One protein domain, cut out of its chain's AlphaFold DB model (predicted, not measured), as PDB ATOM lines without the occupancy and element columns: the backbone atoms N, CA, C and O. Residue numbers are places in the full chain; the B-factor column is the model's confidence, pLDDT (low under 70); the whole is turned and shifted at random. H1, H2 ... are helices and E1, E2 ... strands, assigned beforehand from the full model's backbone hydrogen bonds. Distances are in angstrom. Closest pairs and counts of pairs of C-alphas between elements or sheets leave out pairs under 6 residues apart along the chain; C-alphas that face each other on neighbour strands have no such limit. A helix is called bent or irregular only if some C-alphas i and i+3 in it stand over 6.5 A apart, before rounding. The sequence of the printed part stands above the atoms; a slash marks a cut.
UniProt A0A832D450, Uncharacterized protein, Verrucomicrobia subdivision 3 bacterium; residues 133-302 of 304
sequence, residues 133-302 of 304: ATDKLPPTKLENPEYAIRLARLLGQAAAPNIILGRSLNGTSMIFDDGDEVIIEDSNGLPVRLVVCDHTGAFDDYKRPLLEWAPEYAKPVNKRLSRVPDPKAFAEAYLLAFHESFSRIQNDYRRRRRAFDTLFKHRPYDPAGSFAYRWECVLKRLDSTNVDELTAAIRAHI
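What this domain is: This is residues 133 to 302 of the 304 residues of an uncharacterized protein of Verrucomicrobia subdivision 3 bacterium (UniProt A0A832D450). Two long helices, H2 and H4, pack side by side as the core; H3 and H7 cover one side of them, and the small strand hairpin E1 E2 packs on H2 through E2. H6 meets H4 near the ends of both helices, making a corner there, and with short H5 and residues 262 to 274 it makes one end of the elongated whole. The printed part has 170 residues, with seven named helices and two antiparallel strands in the order H1 H2 E1 E2 H3 H4 H5 H6 H7, mostly helix. It is compact, with a radius of gyration of the C-alphas of 16.5 A and spans of 50 by 32 by 30 A.

How they stand to each other: H1, residues 139 to 142, and H2, residues 145 to 164, only just touch, only at the corner, with 3 pairs of C-alphas within 8 A, the closest Leu 142 and Ala 148, 5.2 A. In the hairpin of E1, residues 181 to 185, and E2, residues 191 to 196, N 182 and O 195 are within hydrogen-bond range, 2.8 A. The closest C-alphas of H2 and E2, Arg 150 and Pro 191, are 5.9 A apart. H3, residues 210 to 222, is irregular, C-alphas 212 and 215 being 7.4 A apart; it touches H2, closest C-alphas Leu 210 and Ile 163, 6.9 A. H4, residues 231 to 255, touches H2, closest C-alphas Phe 242 and Gly 156, 4.0 A, the same way at a steep tilt of 37 degrees, only just beyond shallow. H2 and the helical hairpin H3 H4 form an up and down bundle, each helix running against the one before. H5, residues 257 to 261, is close to but not clearly touching H4. H6, residues 275 to 288, touches H4 with residues 283 to 287 alone, closest C-alphas Asp 287 and Gln 250, 6.3 A. H7, residues 291 to 300, touches H3, closest C-alphas Ile 298 and Ala 214, 4.5 A. Every O i to N i+4 pair is within hydrogen-bond range in H4, H5, H6 and H7, 15 of 16 in H2, and 3 of 9 in H3, beside 8 of 10 O i to N i+3 pairs; H1 is too short for an i+4 pair.

Where its parts are: H1 begins at C-alpha 139 (127.338, 116.901, 212.228) and H7 ends at C-alpha 300 (146.330, 132.860, 207.405). From first to last C-alpha, H2 measures 29.3 A, H3 19.0 A, H4 36.0 A and H6 20.1 A.

The domain as a whole: The C-alphas farthest apart, Pro 229 and His 266, are 51.3 A apart. The printed part has no cut; the links H2 to E1, E2 to H3 and H5 to H6 are long. No printed residue is under 70 in pLDDT.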
ATOM      1  N   ALA A 133     125.686 116.165 199.633       95.19
ATOM      2  CA  ALA A 133     126.291 117.465 199.369       95.19
ATOM      3  C   ALA A 133     127.110 117.948 200.581       95.19
ATOM      4  O   ALA A 133     126.678 117.792 201.726       95.19
ATOM      5  N   THR A 134     128.288 118.533 200.351       95.19
ATOM      6  CA  THR A 134     129.238 118.867 201.428       95.19
ATOM      7  C   THR A 134     128.678 119.865 202.444       95.19
ATOM      8  O   THR A 134     129.029 119.787 203.624       95.19
ATOM      9  N   ASP A 135     127.777 120.760 202.025       92.44
ATOM     10  CA  ASP A 135     127.085 121.733 202.882       92.44
ATOM     11  C   ASP A 135     125.914 121.122 203.676       92.44
ATOM     12  O   ASP A 135     125.407 121.749 204.607       92.44
ATOM     13  N   LYS A 136     125.488 119.900 203.329       93.38
ATOM     14  CA  LYS A 136     124.395 119.158 203.979       93.38
ATOM     15  C   LYS A 136     124.884 117.986 204.832       93.38
ATOM     16  O   LYS A 136     124.067 117.190 205.289       93.38
ATOM     17  N   LEU A 137     126.194 117.856 205.041       94.62
ATOM     18  CA  LEU A 137     126.753 116.771 205.842       94.62
ATOM     19  C   LEU A 137     126.227 116.814 207.292       94.62
ATOM     20  O   LEU A 137     126.356 117.851 207.954       94.62
ATOM     21  N   PRO A 138     125.675 115.698 207.810       94.25
ATOM     22  CA  PRO A 138     125.289 115.579 209.211       94.25
ATOM     23  C   PRO A 138     126.468 115.857 210.162       94.25
ATOM     24  O   PRO A 138     127.553 115.311 209.939       94.25
ATOM     25  N   PRO A 139     126.279 116.637 211.246       92.75
ATOM     26  CA  PRO A 139     127.338 116.901 212.228       92.75
ATOM     27  C   PRO A 139     127.955 115.630 212.825       92.75
ATOM     28  O   PRO A 139     129.170 115.556 212.944       92.75
ATOM     29  N   THR A 140     127.142 114.600 213.075       95.00
ATOM     30  CA  THR A 140     127.579 113.310 213.637       95.00
ATOM     31  C   THR A 140     128.638 112.598 212.795       95.00
ATOM     32  O   THR A 140     129.456 111.854 213.324       95.00
ATOM     33  N   LYS A 141     128.676 112.834 211.476       96.06
ATOM     34  CA  LYS A 141     129.741 112.300 210.615       96.06
ATOM     35  C   LYS A 141     131.063 113.039 210.816       96.06
ATOM     36  O   LYS A 141     132.117 112.425 210.724       96.06
ATOM     37  N   LEU A 142     131.016 114.343 211.096       95.94
ATOM     38  CA  LEU A 142     132.210 115.168 211.307       95.94
ATOM     39  C   LEU A 142     132.893 114.882 212.649       95.94
ATOM     40  O   LEU A 142     134.093 115.105 212.759       95.94
ATOM     41  N   GLU A 143     132.154 114.345 213.621       95.88
ATOM     42  CA  GLU A 143     132.676 113.895 214.918       95.88
ATOM     43  C   GLU A 143     133.564 112.646 214.797       95.88
ATOM     44  O   GLU A 143     134.377 112.381 215.679       95.88
ATOM     45  N   ASN A 144     133.459 111.884 213.702       97.19
ATOM     46  CA  ASN A 144     134.369 110.777 213.429       97.19
ATOM     47  C   ASN A 144     135.715 111.326 212.899       97.19
ATOM     48  O   ASN A 144     135.740 111.906 211.806       97.19
ATOM     49  N   PRO A 145     136.848 111.111 213.605       97.38
ATOM     50  CA  PRO A 145     138.149 111.640 213.192       97.38
ATOM     51  C   PRO A 145     138.579 111.182 211.794       97.38
ATOM     52  O   PRO A 145     139.097 111.970 211.004       97.38
ATOM     53  N   GLU A 146     138.340 109.914 211.452       98.00
ATOM     54  CA  GLU A 146     138.723 109.367 210.153       98.00
ATOM     55  C   GLU A 146     137.886 109.975 209.024       98.00
ATOM     56  O   GLU A 146     138.427 110.375 207.988       98.00
ATOM     57  N   TYR A 147     136.576 110.105 209.243       98.38
ATOM     58  CA  TYR A 147     135.679 110.773 208.304       98.38
ATOM     59  C   TYR A 147     136.128 112.215 208.059       98.38
ATOM     60  O   TYR A 147     136.257 112.640 206.909       98.38
ATOM     61  N   ALA A 148     136.400 112.959 209.135       98.25
ATOM     62  CA  ALA A 148     136.808 114.356 209.079       98.25
ATOM     63  C   ALA A 148     138.098 114.538 208.263       98.25
ATOM     64  O   ALA A 148     138.141 115.373 207.359       98.25
ATOM     65  N   ILE A 149     139.124 113.716 208.500       98.62
ATOM     66  CA  ILE A 149     140.391 113.801 207.759       98.62
ATOM     67  C   ILE A 149     140.223 113.415 206.284       98.62
ATOM     68  O   ILE A 149     140.768 114.091 205.405       98.62
ATOM     69  N   ARG A 150     139.448 112.367 205.971       98.69
ATOM     70  CA  ARG A 150     139.156 111.992 204.574       98.69
ATOM     71  C   ARG A 150     138.386 113.098 203.848       98.69
ATOM     72  O   ARG A 150     138.730 113.441 202.717       98.69
ATOM     73  N   LEU A 151     137.399 113.703 204.509       98.62
ATOM     74  CA  LEU A 151     136.656 114.844 203.980       98.62
ATOM     75  C   LEU A 151     137.572 116.045 203.715       98.62
ATOM     76  O   LEU A 151     137.489 116.632 202.639       98.62
ATOM     77  N   ALA A 152     138.449 116.397 204.659       98.69
ATOM     78  CA  ALA A 152     139.386 117.509 204.507       98.69
ATOM     79  C   ALA A 152     140.250 117.347 203.250       98.69
ATOM     80  O   ALA A 152     140.346 118.274 202.443       98.69
ATOM     81  N   ARG A 153     140.798 116.143 203.036       98.88
ATOM     82  CA  ARG A 153     141.594 115.817 201.844       98.88
ATOM     83  C   ARG A 153     140.790 115.977 200.554       98.88
ATOM     84  O   ARG A 153     141.267 116.607 199.614       98.88
ATOM     85  N   LEU A 154     139.565 115.449 200.511       98.81
ATOM     86  CA  LEU A 154     138.695 115.557 199.335       98.81
ATOM     87  C   LEU A 154     138.303 117.010 199.031       98.81
ATOM     88  O   LEU A 154     138.318 117.420 197.870       98.81
ATOM     89  N   LEU A 155     137.990 117.802 200.061       98.69
ATOM     90  CA  LEU A 155     137.711 119.230 199.909       98.69
ATOM     91  C   LEU A 155     138.942 119.978 199.384       98.69
ATOM     92  O   LEU A 155     138.811 120.746 198.438       98.69
ATOM     93  N   GLY A 156     140.134 119.726 199.933       98.69
ATOM     94  CA  GLY A 156     141.374 120.356 199.466       98.69
ATOM     95  C   GLY A 156     141.659 120.031 198.000       98.69
ATOM     96  O   GLY A 156     141.876 120.926 197.181       98.69
ATOM     97  N   GLN A 157     141.537 118.752 197.631       98.69
ATOM     98  CA  GLN A 157     141.701 118.295 196.250       98.69
ATOM     99  C   GLN A 157     140.740 118.980 195.276       98.69
ATOM    100  O   GLN A 157     141.157 119.312 194.166       98.69
ATOM    101  N   ALA A 158     139.480 119.181 195.677       98.50
ATOM    102  CA  ALA A 158     138.445 119.818 194.866       98.50
ATOM    103  C   ALA A 158     138.557 121.352 194.828       98.50
ATOM    104  O   ALA A 158     138.201 121.968 193.820       98.50
ATOM    105  N   ALA A 159     139.080 121.965 195.890       98.56
ATOM    106  CA  ALA A 159     139.304 123.403 195.984       98.56
ATOM    107  C   ALA A 159     140.334 123.893 194.955       98.56
ATOM    108  O   ALA A 159     140.126 124.929 194.327       98.56
ATOM    109  N   ALA A 160     141.406 123.126 194.723       98.62
ATOM    110  CA  ALA A 160     142.469 123.486 193.780       98.62
ATOM    111  C   ALA A 160     141.971 123.751 192.340       98.62
ATOM    112  O   ALA A 160     142.167 124.858 191.836       98.62
ATOM    113  N   PRO A 161     141.283 122.822 191.647       98.25
ATOM    114  CA  PRO A 161     140.736 123.124 190.331       98.25
ATOM    115  C   PRO A 161     139.640 124.197 190.393       98.25
ATOM    116  O   PRO A 161     139.531 124.992 189.463       98.25
ATOM    117  N   ASN A 162     138.850 124.269 191.472       98.31
ATOM    118  CA  ASN A 162     137.790 125.271 191.620       98.31
ATOM    119  C   ASN A 162     138.347 126.712 191.604       98.31
ATOM    120  O   ASN A 162     137.867 127.536 190.817       98.31
ATOM    121  N   ILE A 163     139.420 126.977 192.366       98.12
ATOM    122  CA  ILE A 163     140.053 128.306 192.425       98.12
ATOM    123  C   ILE A 163     140.715 128.669 191.100       98.12
ATOM    124  O   ILE A 163     140.531 129.782 190.606       98.12
ATOM    125  N   ILE A 164     141.410 127.715 190.471       98.25
ATOM    126  CA  ILE A 164     142.067 127.912 189.172       98.25
ATOM    127  C   ILE A 164     141.033 128.335 188.124       98.25
ATOM    128  O   ILE A 164     141.219 129.334 187.424       98.25
ATOM    129  N   LEU A 165     139.918 127.604 188.062       97.44
ATOM    130  CA  LEU A 165     138.818 127.838 187.130       97.44
ATOM    131  C   LEU A 165     138.035 129.122 187.429       97.44
ATOM    132  O   LEU A 165     137.203 129.510 186.611       97.44
ATOM    133  N   GLY A 166     138.265 129.778 188.570       96.44
ATOM    134  CA  GLY A 166     137.605 131.038 188.898       96.44
ATOM    135  C   GLY A 166     136.101 130.901 189.083       96.44
ATOM    136  O   GLY A 166     135.332 131.744 188.606       96.44
ATOM    137  N   ARG A 167     135.671 129.788 189.691       95.75
ATOM    138  CA  ARG A 167     134.256 129.458 189.804       95.75
ATOM    139  C   ARG A 167     133.571 130.393 190.800       95.75
ATOM    140  O   ARG A 167     133.734 130.279 192.013       95.75
ATOM    141  N   SER A 168     132.804 131.339 190.271       93.19
ATOM    142  CA  SER A 168     132.182 132.399 191.062       93.19
ATOM    143  C   SER A 168     130.817 132.794 190.506       93.19
ATOM    144  O   SER A 168     130.380 132.329 189.449       93.19
ATOM    145  N   LEU A 169     130.101 133.600 191.282       86.88
ATOM    146  CA  LEU A 169     128.836 134.199 190.905       86.88
ATOM    147  C   LEU A 169     129.038 135.692 190.640       86.88
ATOM    148  O   LEU A 169     129.211 136.470 191.577       86.88
ATOM    149  N   ASN A 170     128.977 136.083 189.369       80.75
ATOM    150  CA  ASN A 170     129.182 137.449 188.883       80.75
ATOM    151  C   ASN A 170     130.488 138.092 189.396       80.75
ATOM    152  O   ASN A 170     130.542 139.298 189.634       80.75
ATOM    153  N   GLY A 171     131.518 137.283 189.651       77.81
ATOM    154  CA  GLY A 171     132.782 137.711 190.238       77.81
ATOM    155  C   GLY A 171     132.670 138.284 191.653       77.81
ATOM    156  O   GLY A 171     133.597 138.952 192.094       77.81
ATOM    157  N   THR A 172     131.572 138.104 192.389       80.25
ATOM    158  CA  THR A 172     131.433 138.683 193.745       80.25
ATOM    159  C   THR A 172     131.569 137.658 194.855       80.25
ATOM    160  O   THR A 172     131.977 137.998 195.960       80.25
ATOM    161  N   SER A 173     131.226 136.404 194.577       85.69
ATOM    162  CA  SER A 173     131.225 135.335 195.572       85.69
ATOM    163  C   SER A 173     131.680 134.023 194.953       85.69
ATOM    164  O   SER A 173     131.320 133.700 193.821       85.69
ATOM    165  N   MET A 174     132.498 133.281 195.694       90.12
ATOM    166  CA  MET A 174     132.998 131.975 195.282       90.12
ATOM    167  C   MET A 174     131.863 130.945 195.290       90.12
ATOM    168  O   MET A 174     131.029 130.929 196.196       90.12
ATOM    169  N   ILE A 175     131.871 130.051 194.301       93.44
ATOM    170  CA  ILE A 175     130.982 128.889 194.244       93.44
ATOM    171  C   ILE A 175     131.789 127.631 194.598       93.44
ATOM    172  O   ILE A 175     132.382 126.980 193.730       93.44
ATOM    173  N   PHE A 176     131.829 127.312 195.890       95.12
ATOM    174  CA  PHE A 176     132.449 126.100 196.425       95.12
ATOM    175  C   PHE A 176     131.906 125.793 197.825       95.12
ATOM    176  O   PHE A 176     131.693 126.708 198.625       95.12
ATOM    177  N   ASP A 177     131.720 124.507 198.126       93.56
ATOM    178  CA  ASP A 177     131.145 124.020 199.380       93.56
ATOM    179  C   ASP A 177     129.749 124.621 199.646       93.56
ATOM    180  O   ASP A 177     129.458 125.145 200.730       93.56
ATOM    181  N   ASP A 178     128.911 124.608 198.603       88.81
ATOM    182  CA  ASP A 178     127.599 125.273 198.564       88.81
ATOM    183  C   ASP A 178     126.464 124.419 197.958       88.81
ATOM    184  O   ASP A 178     125.388 124.936 197.629       88.81
ATOM    185  N   GLY A 179     126.706 123.113 197.814       88.50
ATOM    186  CA  GLY A 179     125.722 122.126 197.363       88.50
ATOM    187  C   GLY A 179     126.093 121.385 196.084       88.50
ATOM    188  O   GLY A 179     125.519 120.332 195.809       88.50
ATOM    189  N   ASP A 180     127.053 121.898 195.311       92.00
ATOM    190  CA  ASP A 180     127.450 121.250 194.060       92.00
ATOM    191  C   ASP A 180     128.516 120.160 194.266       92.00
ATOM    192  O   ASP A 180     128.605 119.242 193.451       92.00
ATOM    193  N   GLU A 181     129.303 120.222 195.341       95.75
ATOM    194  CA  GLU A 181     130.242 119.172 195.735       95.75
ATOM    195  C   GLU A 181     129.513 118.063 196.505       95.75
ATOM    196  O   GLU A 181     128.953 118.297 197.575       95.75
ATOM    197  N   VAL A 182     129.528 116.843 195.971       96.38
ATOM    198  CA  VAL A 182     128.824 115.678 196.522       96.38
ATOM    199  C   VAL A 182     129.828 114.617 196.956       96.38
ATOM    200  O   VAL A 182     130.628 114.138 196.149       96.38
ATOM    201  N   ILE A 183     129.766 114.232 198.228       97.56
ATOM    202  CA  ILE A 183     130.545 113.146 198.819       97.56
ATOM    203  C   ILE A 183     129.877 111.809 198.529       97.56
ATOM    204  O   ILE A 183     128.690 111.622 198.791       97.56
ATOM    205  N   ILE A 184     130.672 110.872 198.029       97.06
ATOM    206  CA  ILE A 184     130.327 109.463 197.884       97.06
ATOM    207  C   ILE A 184     131.087 108.693 198.956       97.06
ATOM    208  O   ILE A 184     132.298 108.883 199.136       97.06
ATOM    209  N   GLU A 185     130.356 107.835 199.652       97.56
ATOM    210  CA  GLU A 185     130.849 107.041 200.770       97.56
ATOM    211  C   GLU A 185     131.043 105.578 200.354       97.56
ATOM    212  O   GLU A 185     130.384 105.091 199.431       97.56
ATOM    213  N   ASP A 186     131.976 104.892 201.010       96.75
ATOM    214  CA  ASP A 186     132.114 103.438 200.907       96.75
ATOM    215  C   ASP A 186     131.072 102.704 201.771       96.75
ATOM    216  O   ASP A 186     130.216 103.309 202.420       96.75
ATOM    217  N   SER A 187     131.146 101.371 201.796       95.62
ATOM    218  CA  SER A 187     130.258 100.529 202.604       95.62
ATOM    219  C   SER A 187     130.373 100.767 204.113       95.62
ATOM    220  O   SER A 187     129.458 100.401 204.845       95.62
ATOM    221  N   ASN A 188     131.466 101.375 204.585       95.00
ATOM    222  CA  ASN A 188     131.667 101.729 205.991       95.00
ATOM    223  C   ASN A 188     131.159 103.146 206.302       95.00
ATOM    224  O   ASN A 188     131.308 103.628 207.424       95.00
ATOM    225  N   GLY A 189     130.577 103.837 205.316       95.31
ATOM    226  CA  GLY A 189     130.105 105.207 205.462       95.31
ATOM    227  C   GLY A 189     131.232 106.240 205.511       95.31
ATOM    228  O   GLY A 189     131.001 107.340 206.014       95.31
ATOM    229  N   LEU A 190     132.437 105.910 205.024       97.81
ATOM    230  CA  LEU A 190     133.581 106.825 204.985       97.81
ATOM    231  C   LEU A 190     133.711 107.503 203.610       97.81
ATOM    232  O   LEU A 190     133.471 106.858 202.589       97.81
ATOM    233  N   PRO A 191     134.143 108.780 203.533       98.12
ATOM    234  CA  PRO A 191     134.292 109.486 202.266       98.12
ATOM    235  C   PRO A 191     135.380 108.837 201.417       98.12
ATOM    236  O   PRO A 191     136.513 108.670 201.876       98.12
ATOM    237  N   VAL A 192     135.057 108.526 200.163       97.56
ATOM    238  CA  VAL A 192     136.022 107.967 199.200       97.56
ATOM    239  C   VAL A 192     136.158 108.799 197.936       97.56
ATOM    240  O   VAL A 192     137.175 108.716 197.249       97.56
ATOM    241  N   ARG A 193     135.153 109.615 197.609       96.88
ATOM    242  CA  ARG A 193     135.169 110.441 196.400       96.88
ATOM    243  C   ARG A 193     134.317 111.689 196.578       96.88
ATOM    244  O   ARG A 193     133.251 111.626 197.177       96.88
ATOM    245  N   LEU A 194     134.765 112.800 196.001       97.44
ATOM    246  CA  LEU A 194     133.988 114.033 195.871       97.44
ATOM    247  C   LEU A 194     133.762 114.314 194.389       97.44
ATOM    248  O   LEU A 194     134.727 114.396 193.628       97.44
ATOM    249  N   VAL A 195     132.502 114.434 193.978       96.00
ATOM    250  CA  VAL A 195     132.098 114.745 192.599       96.00
ATOM    251  C   VAL A 195     131.435 116.117 192.562       96.00
ATOM    252  O   VAL A 195     130.599 116.428 193.402       96.00
ATOM    253  N   VAL A 196     131.788 116.934 191.575       94.88
ATOM    254  CA  VAL A 196     131.149 118.227 191.316       94.88
ATOM    255  C   VAL A 196     129.980 118.009 190.358       94.88
ATOM    256  O   VAL A 196     130.156 117.640 189.194       94.88
ATOM    257  N   CYS A 197     128.765 118.214 190.852       90.25
ATOM    258  CA  CYS A 197     127.538 117.847 190.158       90.25
ATOM    259  C   CYS A 197     127.082 118.886 189.115       90.25
ATOM    260  O   CYS A 197     126.288 118.560 188.222       90.25
ATOM    261  N   ASP A 198     127.599 120.115 189.210       88.62
ATOM    262  CA  ASP A 198     127.374 121.216 188.279       88.62
ATOM    263  C   ASP A 198     128.602 122.142 188.241       88.62
ATOM    264  O   ASP A 198     129.229 122.404 189.257       88.62
ATOM    265  N   HIS A 199     128.952 122.650 187.061       90.81
ATOM    266  CA  HIS A 199     130.129 123.495 186.833       90.81
ATOM    267  C   HIS A 199     129.745 124.965 186.574       90.81
ATOM    268  O   HIS A 199     130.495 125.741 185.975       90.81
ATOM    269  N   THR A 200     128.537 125.362 186.985       88.62
ATOM    270  CA  THR A 200     128.053 126.742 186.935       88.62
ATOM    271  C   THR A 200     129.034 127.674 187.641       88.62
ATOM    272  O   THR A 200     129.568 127.352 188.702       88.62
ATOM    273  N   GLY A 201     129.257 128.838 187.027       91.25
ATOM    274  CA  GLY A 201     130.182 129.861 187.506       91.25
ATOM    275  C   GLY A 201     131.635 129.631 187.109       91.25
ATOM    276  O   GLY A 201     132.447 130.527 187.298       91.25
ATOM    277  N   ALA A 202     131.995 128.474 186.540       95.38
ATOM    278  CA  ALA A 202     133.363 128.258 186.080       95.38
ATOM    279  C   ALA A 202     133.701 129.263 184.972       95.38
ATOM    280  O   ALA A 202     132.871 129.528 184.096       95.38
ATOM    281  N   PHE A 203     134.924 129.792 185.014       95.81
ATOM    282  CA  PHE A 203     135.424 130.866 184.158       95.81
ATOM    283  C   PHE A 203     134.688 132.197 184.310       95.81
ATOM    284  O   PHE A 203     134.835 133.059 183.445       95.81
ATOM    285  N   ASP A 204     133.893 132.389 185.363       94.62
ATOM    286  CA  ASP A 204     133.258 133.679 185.623       94.62
ATOM    287  C   ASP A 204     134.303 134.727 186.034       94.62
ATOM    288  O   ASP A 204     134.386 135.777 185.395       94.62
ATOM    289  N   ASP A 205     135.201 134.381 186.968       95.25
ATOM    290  CA  ASP A 205     136.383 135.186 187.301       95.25
ATOM    291  C   ASP A 205     137.680 134.561 186.775       95.25
ATOM    292  O   ASP A 205     138.350 133.748 187.412       95.25
ATOM    293  N   TYR A 206     138.083 135.006 185.597       95.25
ATOM    294  CA  TYR A 206     139.257 134.506 184.889       95.25
ATOM    295  C   TYR A 206     140.439 135.486 184.906       95.25
ATOM    296  O   TYR A 206     141.483 135.163 184.347       95.25
ATOM    297  N   LYS A 207     140.293 136.671 185.519       93.88
ATOM    298  CA  LYS A 207     141.323 137.725 185.484       93.88
ATOM    299  C   LYS A 207     141.960 138.005 186.839       93.88
ATOM    300  O   LYS A 207     143.146 138.324 186.863       93.88
ATOM    301  N   ARG A 208     141.215 137.916 187.948       94.44
ATOM    302  CA  ARG A 208     141.768 138.321 189.250       94.44
ATOM    303  C   ARG A 208     142.880 137.380 189.715       94.44
ATOM    304  O   ARG A 208     142.787 136.175 189.448       94.44
ATOM    305  N   PRO A 209     143.902 137.891 190.419       96.31
ATOM    306  CA  PRO A 209     144.875 137.071 191.133       96.31
ATOM    307  C   PRO A 209     144.201 136.070 192.082       96.31
ATOM    308  O   PRO A 209     143.251 136.408 192.782       96.31
ATOM    309  N   LEU A 210     144.713 134.836 192.148       97.31
ATOM    310  CA  LEU A 210     144.114 133.795 192.998       97.31
ATOM    311  C   LEU A 210     144.243 134.091 194.498       97.31
ATOM    312  O   LEU A 210     143.394 133.664 195.273       97.31
ATOM    313  N   LEU A 211     145.268 134.850 194.896       97.75
ATOM    314  CA  LEU A 211     145.488 135.269 196.284       97.75
ATOM    315  C   LEU A 211     144.297 136.044 196.861       97.75
ATOM    316  O   LEU A 211     143.986 135.882 198.038       97.75
ATOM    317  N   GLU A 212     143.582 136.818 196.039       96.50
ATOM    318  CA  GLU A 212     142.402 137.574 196.484       96.50
ATOM    319  C   GLU A 212     141.250 136.663 196.940       96.50
ATOM    320  O   GLU A 212     140.407 137.072 197.736       96.50
ATOM    321  N   TRP A 213     141.228 135.408 196.484       96.69
ATOM    322  CA  TRP A 213     140.225 134.420 196.875       96.69
ATOM    323  C   TRP A 213     140.610 133.616 198.122       96.69
ATOM    324  O   TRP A 213     139.783 132.854 198.623       96.69
ATOM    325  N   ALA A 214     141.817 133.792 198.670       97.88
ATOM    326  CA  ALA A 214     142.278 133.045 199.841       97.88
ATOM    327  C   ALA A 214     141.291 133.058 201.035       97.88
ATOM    328  O   ALA A 214     141.045 131.981 201.593       97.88
ATOM    329  N   PRO A 215     140.634 134.187 201.392       97.19
ATOM    330  CA  PRO A 215     139.625 134.197 202.453       97.19
ATOM    331  C   PRO A 215     138.439 133.264 202.182       97.19
ATOM    332  O   PRO A 215     137.934 132.610 203.097       97.19
ATOM    333  N   GLU A 216     137.986 133.178 200.929       96.31
ATOM    334  CA  GLU A 216     136.857 132.330 200.539       96.31
ATOM    335  C   GLU A 216     137.219 130.846 200.626       96.31
ATOM    336  O   GLU A 216     136.422 130.048 201.120       96.31
ATOM    337  N   TYR A 217     138.451 130.484 200.260       97.94
ATOM    338  CA  TYR A 217     138.944 129.107 200.341       97.94
ATOM    339  C   TYR A 217     139.331 128.656 201.754       97.94
ATOM    340  O   TYR A 217     139.511 127.458 201.972       97.94
ATOM    341  N   ALA A 218     139.372 129.560 202.734       98.38
ATOM    342  CA  ALA A 218     139.433 129.202 204.152       98.38
ATOM    343  C   ALA A 218     138.045 128.868 204.741       98.38
ATOM    344  O   ALA A 218     137.943 128.166 205.752       98.38
ATOM    345  N   LYS A 219     136.944 129.332 204.122       96.94
ATOM    346  CA  LYS A 219     135.576 129.125 204.640       96.94
ATOM    347  C   LYS A 219     135.179 127.653 204.812       96.94
ATOM    348  O   LYS A 219     134.573 127.365 205.843       96.94
ATOM    349  N   PRO A 220     135.487 126.719 203.888       96.62
ATOM    350  CA  PRO A 220     135.137 125.307 204.062       96.62
ATOM    351  C   PRO A 220     135.723 124.701 205.343       96.62
ATOM    352  O   PRO A 220     135.048 123.929 206.024       96.62
ATOM    353  N   VAL A 221     136.943 125.100 205.708       98.25
ATOM    354  CA  VAL A 221     137.585 124.705 206.966       98.25
ATOM    355  C   VAL A 221     136.921 125.416 208.145       98.25
ATOM    356  O   VAL A 221     136.417 124.761 209.057       98.25
ATOM    357  N   ASN A 222     136.811 126.747 208.083       98.00
ATOM    358  CA  ASN A 222     136.241 127.574 209.152       98.00
ATOM    359  C   ASN A 222     134.819 127.152 209.565       98.00
ATOM    360  O   ASN A 222     134.497 127.148 210.750       98.00
ATOM    361  N   LYS A 223     133.974 126.751 208.605       95.31
ATOM    362  CA  LYS A 223     132.605 126.256 208.852       95.31
ATOM    363  C   LYS A 223     132.555 124.985 209.712       95.31
ATOM    364  O   LYS A 223     131.502 124.672 210.263       95.31
ATOM    365  N   ARG A 224     133.649 124.221 209.773       96.44
ATOM    366  CA  ARG A 224     133.699 122.879 210.371       96.44
ATOM    367  C   ARG A 224     134.520 122.811 211.657       96.44
ATOM    368  O   ARG A 224     134.411 121.809 212.350       96.44
ATOM    369  N   LEU A 225     135.266 123.863 212.011       95.31
ATOM    370  CA  LEU A 225     136.183 123.865 213.162       95.31
ATOM    371  C   LEU A 225     135.519 123.444 214.479       95.31
ATOM    372  O   LEU A 225     136.118 122.711 215.247       95.31
ATOM    373  N   SER A 226     134.272 123.850 214.727       94.75
ATOM    374  CA  SER A 226     133.555 123.504 215.963       94.75
ATOM    375  C   SER A 226     132.959 122.093 215.989       94.75
ATOM    376  O   SER A 226     132.346 121.717 216.984       94.75
ATOM    377  N   ARG A 227     133.070 121.332 214.895       94.88
ATOM    378  CA  ARG A 227     132.412 120.024 214.721       94.88
ATOM    379  C   ARG A 227     133.388 118.873 214.529       94.88
ATOM    380  O   ARG A 227     132.975 117.723 214.595       94.88
ATOM    381  N   VAL A 228     134.647 119.177 214.229       97.50
ATOM    382  CA  VAL A 228     135.684 118.169 214.005       97.50
ATOM    383  C   VAL A 228     136.483 117.952 215.296       97.50
ATOM    384  O   VAL A 228     136.748 118.928 215.998       97.50
ATOM    385  N   PRO A 229     136.902 116.714 215.611       97.12
ATOM    386  CA  PRO A 229     137.641 116.416 216.842       97.12
ATOM    387  C   PRO A 229     138.997 117.122 216.945       97.12
ATOM    388  O   PRO A 229     139.397 117.537 218.027       97.12
ATOM    389  N   ASP A 230     139.695 117.262 215.816       98.00
ATOM    390  CA  ASP A 230     140.987 117.945 215.725       98.00
ATOM    391  C   ASP A 230     140.948 118.986 214.592       98.00
ATOM    392  O   ASP A 230     141.172 118.658 213.417       98.00
ATOM    393  N   PRO A 231     140.645 120.256 214.919       98.06
ATOM    394  CA  PRO A 231     140.568 121.325 213.929       98.06
ATOM    395  C   PRO A 231     141.902 121.592 213.221       98.06
ATOM    396  O   PRO A 231     141.903 121.909 212.029       98.06
ATOM    397  N   LYS A 232     143.038 121.419 213.918       98.25
ATOM    398  CA  LYS A 232     144.384 121.612 213.353       98.25
ATOM    399  C   LYS A 232     144.688 120.546 212.313       98.25
ATOM    400  O   LYS A 232     145.055 120.883 211.188       98.25
ATOM    401  N   ALA A 233     144.475 119.276 212.653       98.44
ATOM    402  CA  ALA A 233     144.689 118.179 211.715       98.44
ATOM    403  C   ALA A 233     143.755 118.271 210.498       98.44
ATOM    404  O   ALA A 233     144.182 118.002 209.376       98.44
ATOM    405  N   PHE A 234     142.501 118.705 210.689       98.69
ATOM    406  CA  PHE A 234     141.572 118.942 209.582       98.69
ATOM    407  C   PHE A 234     142.082 120.032 208.627       98.69
ATOM    408  O   PHE A 234     142.095 119.831 207.411       98.69
ATOM    409  N   ALA A 235     142.521 121.176 209.157       98.81
ATOM    410  CA  ALA A 235     143.037 122.273 208.342       98.81
ATOM    411  C   ALA A 235     144.303 121.886 207.572       98.81
ATOM    412  O   ALA A 235     144.383 122.142 206.372       98.81
ATOM    413  N   GLU A 236     145.260 121.227 208.223       98.75
ATOM    414  CA  GLU A 236     146.491 120.794 207.556       98.75
ATOM    415  C   GLU A 236     146.220 119.720 206.494       98.75
ATOM    416  O   GLU A 236     146.765 119.796 205.395       98.75
ATOM    417  N   ALA A 237     145.304 118.778 206.748       98.88
ATOM    418  CA  ALA A 237     144.895 117.795 205.744       98.88
ATOM    419  C   ALA A 237     144.236 118.445 204.514       98.88
ATOM    420  O   ALA A 237     144.468 118.001 203.388       98.88
ATOM    421  N   TYR A 238     143.439 119.500 204.714       98.88
ATOM    422  CA  TYR A 238     142.856 120.288 203.628       98.88
ATOM    423  C   TYR A 238     143.925 121.043 202.829       98.88
ATOM    424  O   TYR A 238     143.949 120.949 201.601       98.88
ATOM    425  N   LEU A 239     144.822 121.765 203.508       98.94
ATOM    426  CA  LEU A 239     145.852 122.585 202.866       98.94
ATOM    427  C   LEU A 239     146.874 121.740 202.104       98.94
ATOM    428  O   LEU A 239     147.226 122.090 200.978       98.94
ATOM    429  N   LEU A 240     147.304 120.611 202.675       98.88
ATOM    430  CA  LEU A 240     148.210 119.678 202.007       98.88
ATOM    431  C   LEU A 240     147.582 119.143 200.716       98.88
ATOM    432  O   LEU A 240     148.182 119.213 199.648       98.88
ATOM    433  N   ALA A 241     146.336 118.679 200.794       98.88
ATOM    434  CA  ALA A 241     145.634 118.120 199.647       98.88
ATOM    435  C   ALA A 241     145.322 119.175 198.564       98.88
ATOM    436  O   ALA A 241     145.343 118.870 197.368       98.88
ATOM    437  N   PHE A 242     145.059 120.421 198.973       98.94
ATOM    438  CA  PHE A 242     144.949 121.568 198.072       98.94
ATOM    439  C   PHE A 242     146.263 121.827 197.336       98.94
ATOM    440  O   PHE A 242     146.272 121.881 196.105       98.94
ATOM    441  N   HIS A 243     147.366 121.938 198.079       98.88
ATOM    442  CA  HIS A 243     148.692 122.202 197.530       98.88
ATOM    443  C   HIS A 243     149.122 121.119 196.538       98.88
ATOM    444  O   HIS A 243     149.487 121.433 195.404       98.88
ATOM    445  N   GLU A 244     148.994 119.845 196.917       98.81
ATOM    446  CA  GLU A 244     149.332 118.705 196.061       98.81
ATOM    447  C   GLU A 244     148.508 118.706 194.768       98.81
ATOM    448  O   GLU A 244     149.048 118.542 193.669       98.81
ATOM    449  N   SER A 245     147.191 118.924 194.874       98.75
ATOM    450  CA  SER A 245     146.296 118.950 193.713       98.75
ATOM    451  C   SER A 245     146.614 120.125 192.785       98.75
ATOM    452  O   SER A 245     146.717 119.931 191.571       98.75
ATOM    453  N   PHE A 246     146.845 121.321 193.335       98.81
ATOM    454  CA  PHE A 246     147.209 122.511 192.563       98.81
ATOM    455  C   PHE A 246     148.548 122.314 191.846       98.81
ATOM    456  O   PHE A 246     148.632 122.499 190.629       98.81
ATOM    457  N   SER A 247     149.574 121.872 192.576       98.75
ATOM    458  CA  SER A 247     150.911 121.596 192.043       98.75
ATOM    459  C   SER A 247     150.859 120.570 190.916       98.75
ATOM    460  O   SER A 247     151.474 120.756 189.864       98.75
ATOM    461  N   ARG A 248     150.066 119.504 191.082       98.69
ATOM    462  CA  ARG A 248     149.849 118.499 190.036       98.69
ATOM    463  C   ARG A 248     149.230 119.115 188.781       98.69
ATOM    464  O   ARG A 248     149.739 118.864 187.692       98.69
ATOM    465  N   ILE A 249     148.175 119.926 188.912       98.69
ATOM    466  CA  ILE A 249     147.515 120.590 187.772       98.69
ATOM    467  C   ILE A 249     148.489 121.546 187.062       98.69
ATOM    468  O   ILE A 249     148.584 121.532 185.833       98.69
ATOM    469  N   GLN A 250     149.256 122.331 187.820       98.56
ATOM    470  CA  GLN A 250     150.247 123.263 187.280       98.56
ATOM    471  C   GLN A 250     151.366 122.527 186.524       98.56
ATOM    472  O   GLN A 250     151.711 122.898 185.401       98.56
ATOM    473  N   ASN A 251     151.892 121.440 187.091       98.44
ATOM    474  CA  ASN A 251     152.904 120.601 186.446       98.44
ATOM    475  C   ASN A 251     152.364 119.911 185.188       98.44
ATOM    476  O   ASN A 251     153.049 119.847 184.164       98.44
ATOM    477  N   ASP A 252     151.121 119.434 185.236       98.19
ATOM    478  CA  ASP A 252     150.440 118.832 184.095       98.19
ATOM    479  C   ASP A 252     150.277 119.808 182.930       98.19
ATOM    480  O   ASP A 252     150.509 119.411 181.782       98.19
ATOM    481  N   TYR A 253     149.917 121.059 183.229       98.44
ATOM    482  CA  TYR A 253     149.872 122.143 182.257       98.44
ATOM    483  C   TYR A 253     151.263 122.417 181.679       98.44
ATOM    484  O   TYR A 253     151.442 122.325 180.468       98.44
ATOM    485  N   ARG A 254     152.279 122.660 182.520       98.19
ATOM    486  CA  ARG A 254     153.646 122.979 182.064       98.19
ATOM    487  C   ARG A 254     154.234 121.889 181.169       98.19
ATOM    488  O   ARG A 254     154.804 122.197 180.124       98.19
ATOM    489  N   ARG A 255     154.037 120.617 181.529       98.19
ATOM    490  CA  ARG A 255     154.504 119.456 180.756       98.19
ATOM    491  C   ARG A 255     153.791 119.304 179.412       98.19
ATOM    492  O   ARG A 255     154.386 118.817 178.456       98.19
ATOM    493  N   ARG A 256     152.513 119.685 179.330       97.56
ATOM    494  CA  ARG A 256     151.667 119.513 178.136       97.56
ATOM    495  C   ARG A 256     151.196 120.849 177.565       97.56
ATOM    496  O   ARG A 256     150.128 120.904 176.958       97.56
ATOM    497  N   ARG A 257     151.999 121.905 177.721       97.62
ATOM    498  CA  ARG A 257     151.610 123.300 177.464       97.62
ATOM    499  C   ARG A 257     150.909 123.486 176.121       97.62
ATOM    500  O   ARG A 257     149.766 123.920 176.080       97.62
ATOM    501  N   ARG A 258     151.519 122.997 175.035       97.56
ATOM    502  CA  ARG A 258     150.939 123.070 173.683       97.56
ATOM    503  C   ARG A 258     149.532 122.468 173.594       97.56
ATOM    504  O   ARG A 258     148.693 123.016 172.887       97.56
ATOM    505  N   ALA A 259     149.265 121.348 174.266       97.25
ATOM    506  CA  ALA A 259     147.951 120.705 174.227       97.25
ATOM    507  C   ALA A 259     146.884 121.546 174.945       97.25
ATOM    508  O   ALA A 259     145.764 121.646 174.456       97.25
ATOM    509  N   PHE A 260     147.242 122.182 176.063       98.00
ATOM    510  CA  PHE A 260     146.352 123.090 176.785       98.00
ATOM    511  C   PHE A 260     146.121 124.389 176.005       98.00
ATOM    512  O   PHE A 260     144.970 124.759 175.781       98.00
ATOM    513  N   ASP A 261     147.181 125.033 175.514       97.69
ATOM    514  CA  ASP A 261     147.096 126.311 174.790       97.69
ATOM    515  C   ASP A 261     146.283 126.192 173.495       97.69
ATOM    516  O   ASP A 261     145.573 127.111 173.096       97.69
ATOM    517  N   THR A 262     146.350 125.033 172.835       97.12
ATOM    518  CA  THR A 262     145.655 124.803 171.562       97.12
ATOM    519  C   THR A 262     144.274 124.165 171.704       97.12
ATOM    520  O   THR A 262     143.600 123.983 170.688       97.12
ATOM    521  N   LEU A 263     143.827 123.865 172.931       97.12
ATOM    522  CA  LEU A 263     142.591 123.118 173.193       97.12
ATOM    523  C   LEU A 263     141.352 123.771 172.561       97.12
ATOM    524  O   LEU A 263     140.502 123.074 172.016       97.12
ATOM    525  N   PHE A 264     141.286 125.104 172.578       96.94
ATOM    526  CA  PHE A 264     140.164 125.880 172.037       96.94
ATOM    527  C   PHE A 264     140.572 126.791 170.870       96.94
ATOM    528  O   PHE A 264     139.891 127.774 170.593       96.94
ATOM    529  N   LYS A 265     141.651 126.460 170.141       94.12
ATOM    530  CA  LYS A 265     142.210 127.306 169.060       94.12
ATOM    531  C   LYS A 265     141.246 127.621 167.907       94.12
ATOM    532  O   LYS A 265     141.503 128.528 167.128       94.12
ATOM    533  N   HIS A 266     140.189 126.824 167.752       93.25
ATOM    534  CA  HIS A 266     139.180 126.981 166.699       93.25
ATOM    535  C   HIS A 266     137.919 127.710 167.174       93.25
ATOM    536  O   HIS A 266     136.998 127.907 166.387       93.25
ATOM    537  N   ARG A 267     137.846 128.084 168.456       93.50
ATOM    538  CA  ARG A 267     136.733 128.871 168.988       93.50
ATOM    539  C   ARG A 267     136.984 130.358 168.717       93.50
ATOM    540  O   ARG A 267     138.145 130.764 168.646       93.50
ATOM    541  N   PRO A 268     135.927 131.179 168.590       91.94
ATOM    542  CA  PRO A 268     136.082 132.622 168.469       91.94
ATOM    543  C   PRO A 268     136.940 133.188 169.602       91.94
ATOM    544  O   PRO A 268     136.755 132.830 170.770       91.94
ATOM    545  N   TYR A 269     137.865 134.076 169.243       94.19
ATOM    546  CA  TYR A 269     138.721 134.776 170.187       94.19
ATOM    547  C   TYR A 269     138.309 136.245 170.261       94.19
ATOM    548  O   TYR A 269     138.492 137.011 169.319       94.19
ATOM    549  N   ASP A 270     137.748 136.615 171.404       92.69
ATOM    550  CA  ASP A 270     137.314 137.966 171.744       92.69
ATOM    551  C   ASP A 270     137.752 138.314 173.184       92.69
ATOM    552  O   ASP A 270     137.290 137.653 174.137       92.69
ATOM    553  N   PRO A 271     138.611 139.340 173.365       92.69
ATOM    554  CA  PRO A 271     138.999 139.885 174.667       92.69
ATOM    555  C   PRO A 271     137.838 140.401 175.532       92.69
ATOM    556  O   PRO A 271     138.003 140.555 176.748       92.69
ATOM    557  N   ALA A 272     136.657 140.637 174.950       89.69
ATOM    558  CA  ALA A 272     135.437 140.970 175.685       89.69
ATOM    559  C   ALA A 272     134.880 139.792 176.510       89.69
ATOM    560  O   ALA A 272     133.941 139.965 177.289       89.69
ATOM    561  N   GLY A 273     135.479 138.600 176.406       86.56
ATOM    562  CA  GLY A 273     135.185 137.469 177.288       86.56
ATOM    563  C   GLY A 273     134.679 136.219 176.579       86.56
ATOM    564  O   GLY A 273     133.932 135.454 177.195       86.56
ATOM    565  N   SER A 274     135.087 135.992 175.327       92.88
ATOM    566  CA  SER A 274     134.940 134.687 174.664       92.88
ATOM    567  C   SER A 274     135.532 133.553 175.504       92.88
ATOM    568  O   SER A 274     136.410 133.762 176.346       92.88
ATOM    569  N   PHE A 275     135.091 132.322 175.253       95.50
ATOM    570  CA  PHE A 275     135.593 131.179 176.005       95.50
ATOM    571  C   PHE A 275     137.100 130.941 175.804       95.50
ATOM    572  O   PHE A 275     137.807 130.721 176.784       95.50
ATOM    573  N   ALA A 276     137.604 131.060 174.569       96.38
ATOM    574  CA  ALA A 276     139.029 130.904 174.270       96.38
ATOM    575  C   ALA A 276     139.893 131.910 175.049       96.38
ATOM    576  O   ALA A 276     140.890 131.529 175.659       96.38
ATOM    577  N   TYR A 277     139.462 133.173 175.114       97.06
ATOM    578  CA  TYR A 277     140.158 134.203 175.883       97.06
ATOM    579  C   TYR A 277     140.127 133.938 177.397       97.06
ATOM    580  O   TYR A 277     141.145 134.072 178.079       97.06
ATOM    581  N   ARG A 278     138.974 133.512 177.939       97.44
ATOM    582  CA  ARG A 278     138.854 133.135 179.361       97.44
ATOM    583  C   ARG A 278     139.774 131.966 179.713       97.44
ATOM    584  O   ARG A 278     140.402 131.984 180.769       97.44
ATOM    585  N   TRP A 279     139.851 130.969 178.833       98.12
ATOM    586  CA  TRP A 279     140.734 129.816 178.979       98.12
ATOM    587  C   TRP A 279     142.207 130.228 179.033       98.12
ATOM    588  O   TRP A 279     142.897 129.865 179.984       98.12
ATOM    589  N   GLU A 280     142.662 131.048 178.084       97.88
ATOM    590  CA  GLU A 280     144.034 131.571 178.065       97.88
ATOM    591  C   GLU A 280     144.376 132.309 179.366       97.88
ATOM    592  O   GLU A 280     145.412 132.056 179.984       97.88
ATOM    593  N   CYS A 281     143.477 133.182 179.829       98.00
ATOM    594  CA  CYS A 281     143.676 133.938 181.064       98.00
ATOM    595  C   CYS A 281     143.803 133.018 182.291       98.00
ATOM    596  O   CYS A 281     144.691 133.220 183.123       98.00
ATOM    597  N   VAL A 282     142.964 131.977 182.388       98.06
ATOM    598  CA  VAL A 282     143.044 130.970 183.460       98.06
ATOM    599  C   VAL A 282     144.365 130.203 183.413       98.06
ATOM    600  O   VAL A 282     144.978 130.015 184.463       98.06
ATOM    601  N   LEU A 283     144.838 129.793 182.232       98.50
ATOM    602  CA  LEU A 283     146.120 129.091 182.089       98.50
ATOM    603  C   LEU A 283     147.310 129.979 182.450       98.50
ATOM    604  O   LEU A 283     148.210 129.544 183.168       98.50
ATOM    605  N   LYS A 284     147.299 131.240 182.010       97.94
ATOM    606  CA  LYS A 284     148.329 132.218 182.372       97.94
ATOM    607  C   LYS A 284     148.384 132.417 183.886       97.94
ATOM    608  O   LYS A 284     149.464 132.370 184.469       97.94
ATOM    609  N   ARG A 285     147.220 132.578 184.519       97.06
ATOM    610  CA  ARG A 285     147.090 132.722 185.973       97.06
ATOM    611  C   ARG A 285     147.538 131.468 186.723       97.06
ATOM    612  O   ARG A 285     148.227 131.586 187.732       97.06
ATOM    613  N   LEU A 286     147.172 130.281 186.238       98.25
ATOM    614  CA  LEU A 286     147.649 129.004 186.774       98.25
ATOM    615  C   LEU A 286     149.179 128.947 186.763       98.25
ATOM    616  O   LEU A 286     149.782 128.592 187.768       98.25
ATOM    617  N   ASP A 287     149.805 129.304 185.644       98.12
ATOM    618  CA  ASP A 287     151.255 129.200 185.474       98.12
ATOM    619  C   ASP A 287     152.039 130.182 186.343       98.12
ATOM    620  O   ASP A 287     153.094 129.827 186.867       98.12
ATOM    621  N   SER A 288     151.517 131.404 186.496       97.25
ATOM    622  CA  SER A 288     152.172 132.482 187.237       97.25
ATOM    623  C   SER A 288     151.940 132.433 188.747       97.25
ATOM    624  O   SER A 288     152.590 133.171 189.477       97.25
ATOM    625  N   THR A 289     150.987 131.631 189.231       98.44
ATOM    626  CA  THR A 289     150.675 131.561 190.665       98.44
ATOM    627  C   THR A 289     151.743 130.767 191.416       98.44
ATOM    628  O   THR A 289     152.023 129.616 191.074       98.44
ATOM    629  N   ASN A 290     152.278 131.352 192.490       98.50
ATOM    630  CA  ASN A 290     153.051 130.626 193.490       98.50
ATOM    631  C   ASN A 290     152.092 129.880 194.438       98.50
ATOM    632  O   ASN A 290     151.333 130.493 195.192       98.50
ATOM    633  N   VAL A 291     152.100 128.546 194.375       98.38
ATOM    634  CA  VAL A 291     151.206 127.693 195.174       98.38
ATOM    635  C   VAL A 291     151.531 127.737 196.670       98.38
ATOM    636  O   VAL A 291     150.615 127.634 197.488       98.38
ATOM    637  N   ASP A 292     152.796 127.947 197.041       98.75
ATOM    638  CA  ASP A 292     153.215 128.031 198.442       98.75
ATOM    639  C   ASP A 292     152.666 129.306 199.089       98.75
ATOM    640  O   ASP A 292     152.054 129.250 200.159       98.75
ATOM    641  N   GLU A 293     152.785 130.441 198.395       98.69
ATOM    642  CA  GLU A 293     152.207 131.723 198.822       98.69
ATOM    643  C   GLU A 293     150.683 131.650 198.927       98.69
ATOM    644  O   GLU A 293     150.107 132.106 199.914       98.69
ATOM    645  N   LEU A 294     150.016 131.035 197.946       98.81
ATOM    646  CA  LEU A 294     148.564 130.872 197.968       98.81
ATOM    647  C   LEU A 294     148.102 129.990 199.134       98.81
ATOM    648  O   LEU A 294     147.139 130.327 199.823       98.81
ATOM    649  N   THR A 295     148.801 128.885 199.385       98.81
ATOM    650  CA  THR A 295     148.494 127.981 200.502       98.81
ATOM    651  C   THR A 295     148.714 128.682 201.843       98.81
ATOM    652  O   THR A 295     147.875 128.574 202.740       98.81
ATOM    653  N   ALA A 296     149.793 129.461 201.975       98.75
ATOM    654  CA  ALA A 296     150.059 130.273 203.158       98.75
ATOM    655  C   ALA A 296     148.988 131.358 203.371       98.75
ATOM    656  O   ALA A 296     148.523 131.541 204.497       98.75
ATOM    657  N   ALA A 297     148.542 132.023 202.302       98.81
ATOM    658  CA  ALA A 297     147.468 133.010 202.363       98.81
ATOM    659  C   ALA A 297     146.143 132.382 202.822       98.81
ATOM    660  O   ALA A 297     145.471 132.937 203.689       98.81
ATOM    661  N   ILE A 298     145.781 131.199 202.307       98.81
ATOM    662  CA  ILE A 298     144.586 130.474 202.772       98.81
ATOM    663  C   ILE A 298     144.733 130.121 204.256       98.81
ATOM    664  O   ILE A 298     143.810 130.376 205.031       98.81
ATOM    665  N   ARG A 299     145.895 129.590 204.668       98.75
ATOM    666  CA  ARG A 299     146.181 129.246 206.071       98.75
ATOM    667  C   ARG A 299     145.992 130.447 207.001       98.75
ATOM    668  O   ARG A 299     145.368 130.295 208.044       98.75
ATOM    669  N   ALA A 300     146.455 131.635 206.609       98.56
ATOM    670  CA  ALA A 300     146.330 132.860 207.405       98.56
ATOM    671  C   ALA A 300     144.871 133.294 207.667       98.56
ATOM    672  O   ALA A 300     144.609 134.037 208.610       98.56
ATOM    673  N   HIS A 301     143.914 132.824 206.860       98.62
ATOM    674  CA  HIS A 301     142.483 133.085 207.044       98.62
ATOM    675  C   HIS A 301     141.730 131.962 207.782       98.62
ATOM    676  O   HIS A 301     140.516 132.076 208.001       98.62
ATOM    677  N   ILE A 302     142.410 130.878 208.175       98.56
ATOM    678  CA  ILE A 302     141.825 129.804 208.983       98.56
ATOM    679  C   ILE A 302     141.833 130.218 210.463       98.56
ATOM    680  O   ILE A 302     142.850 130.639 211.000       98.56
TER     681      ILE A 302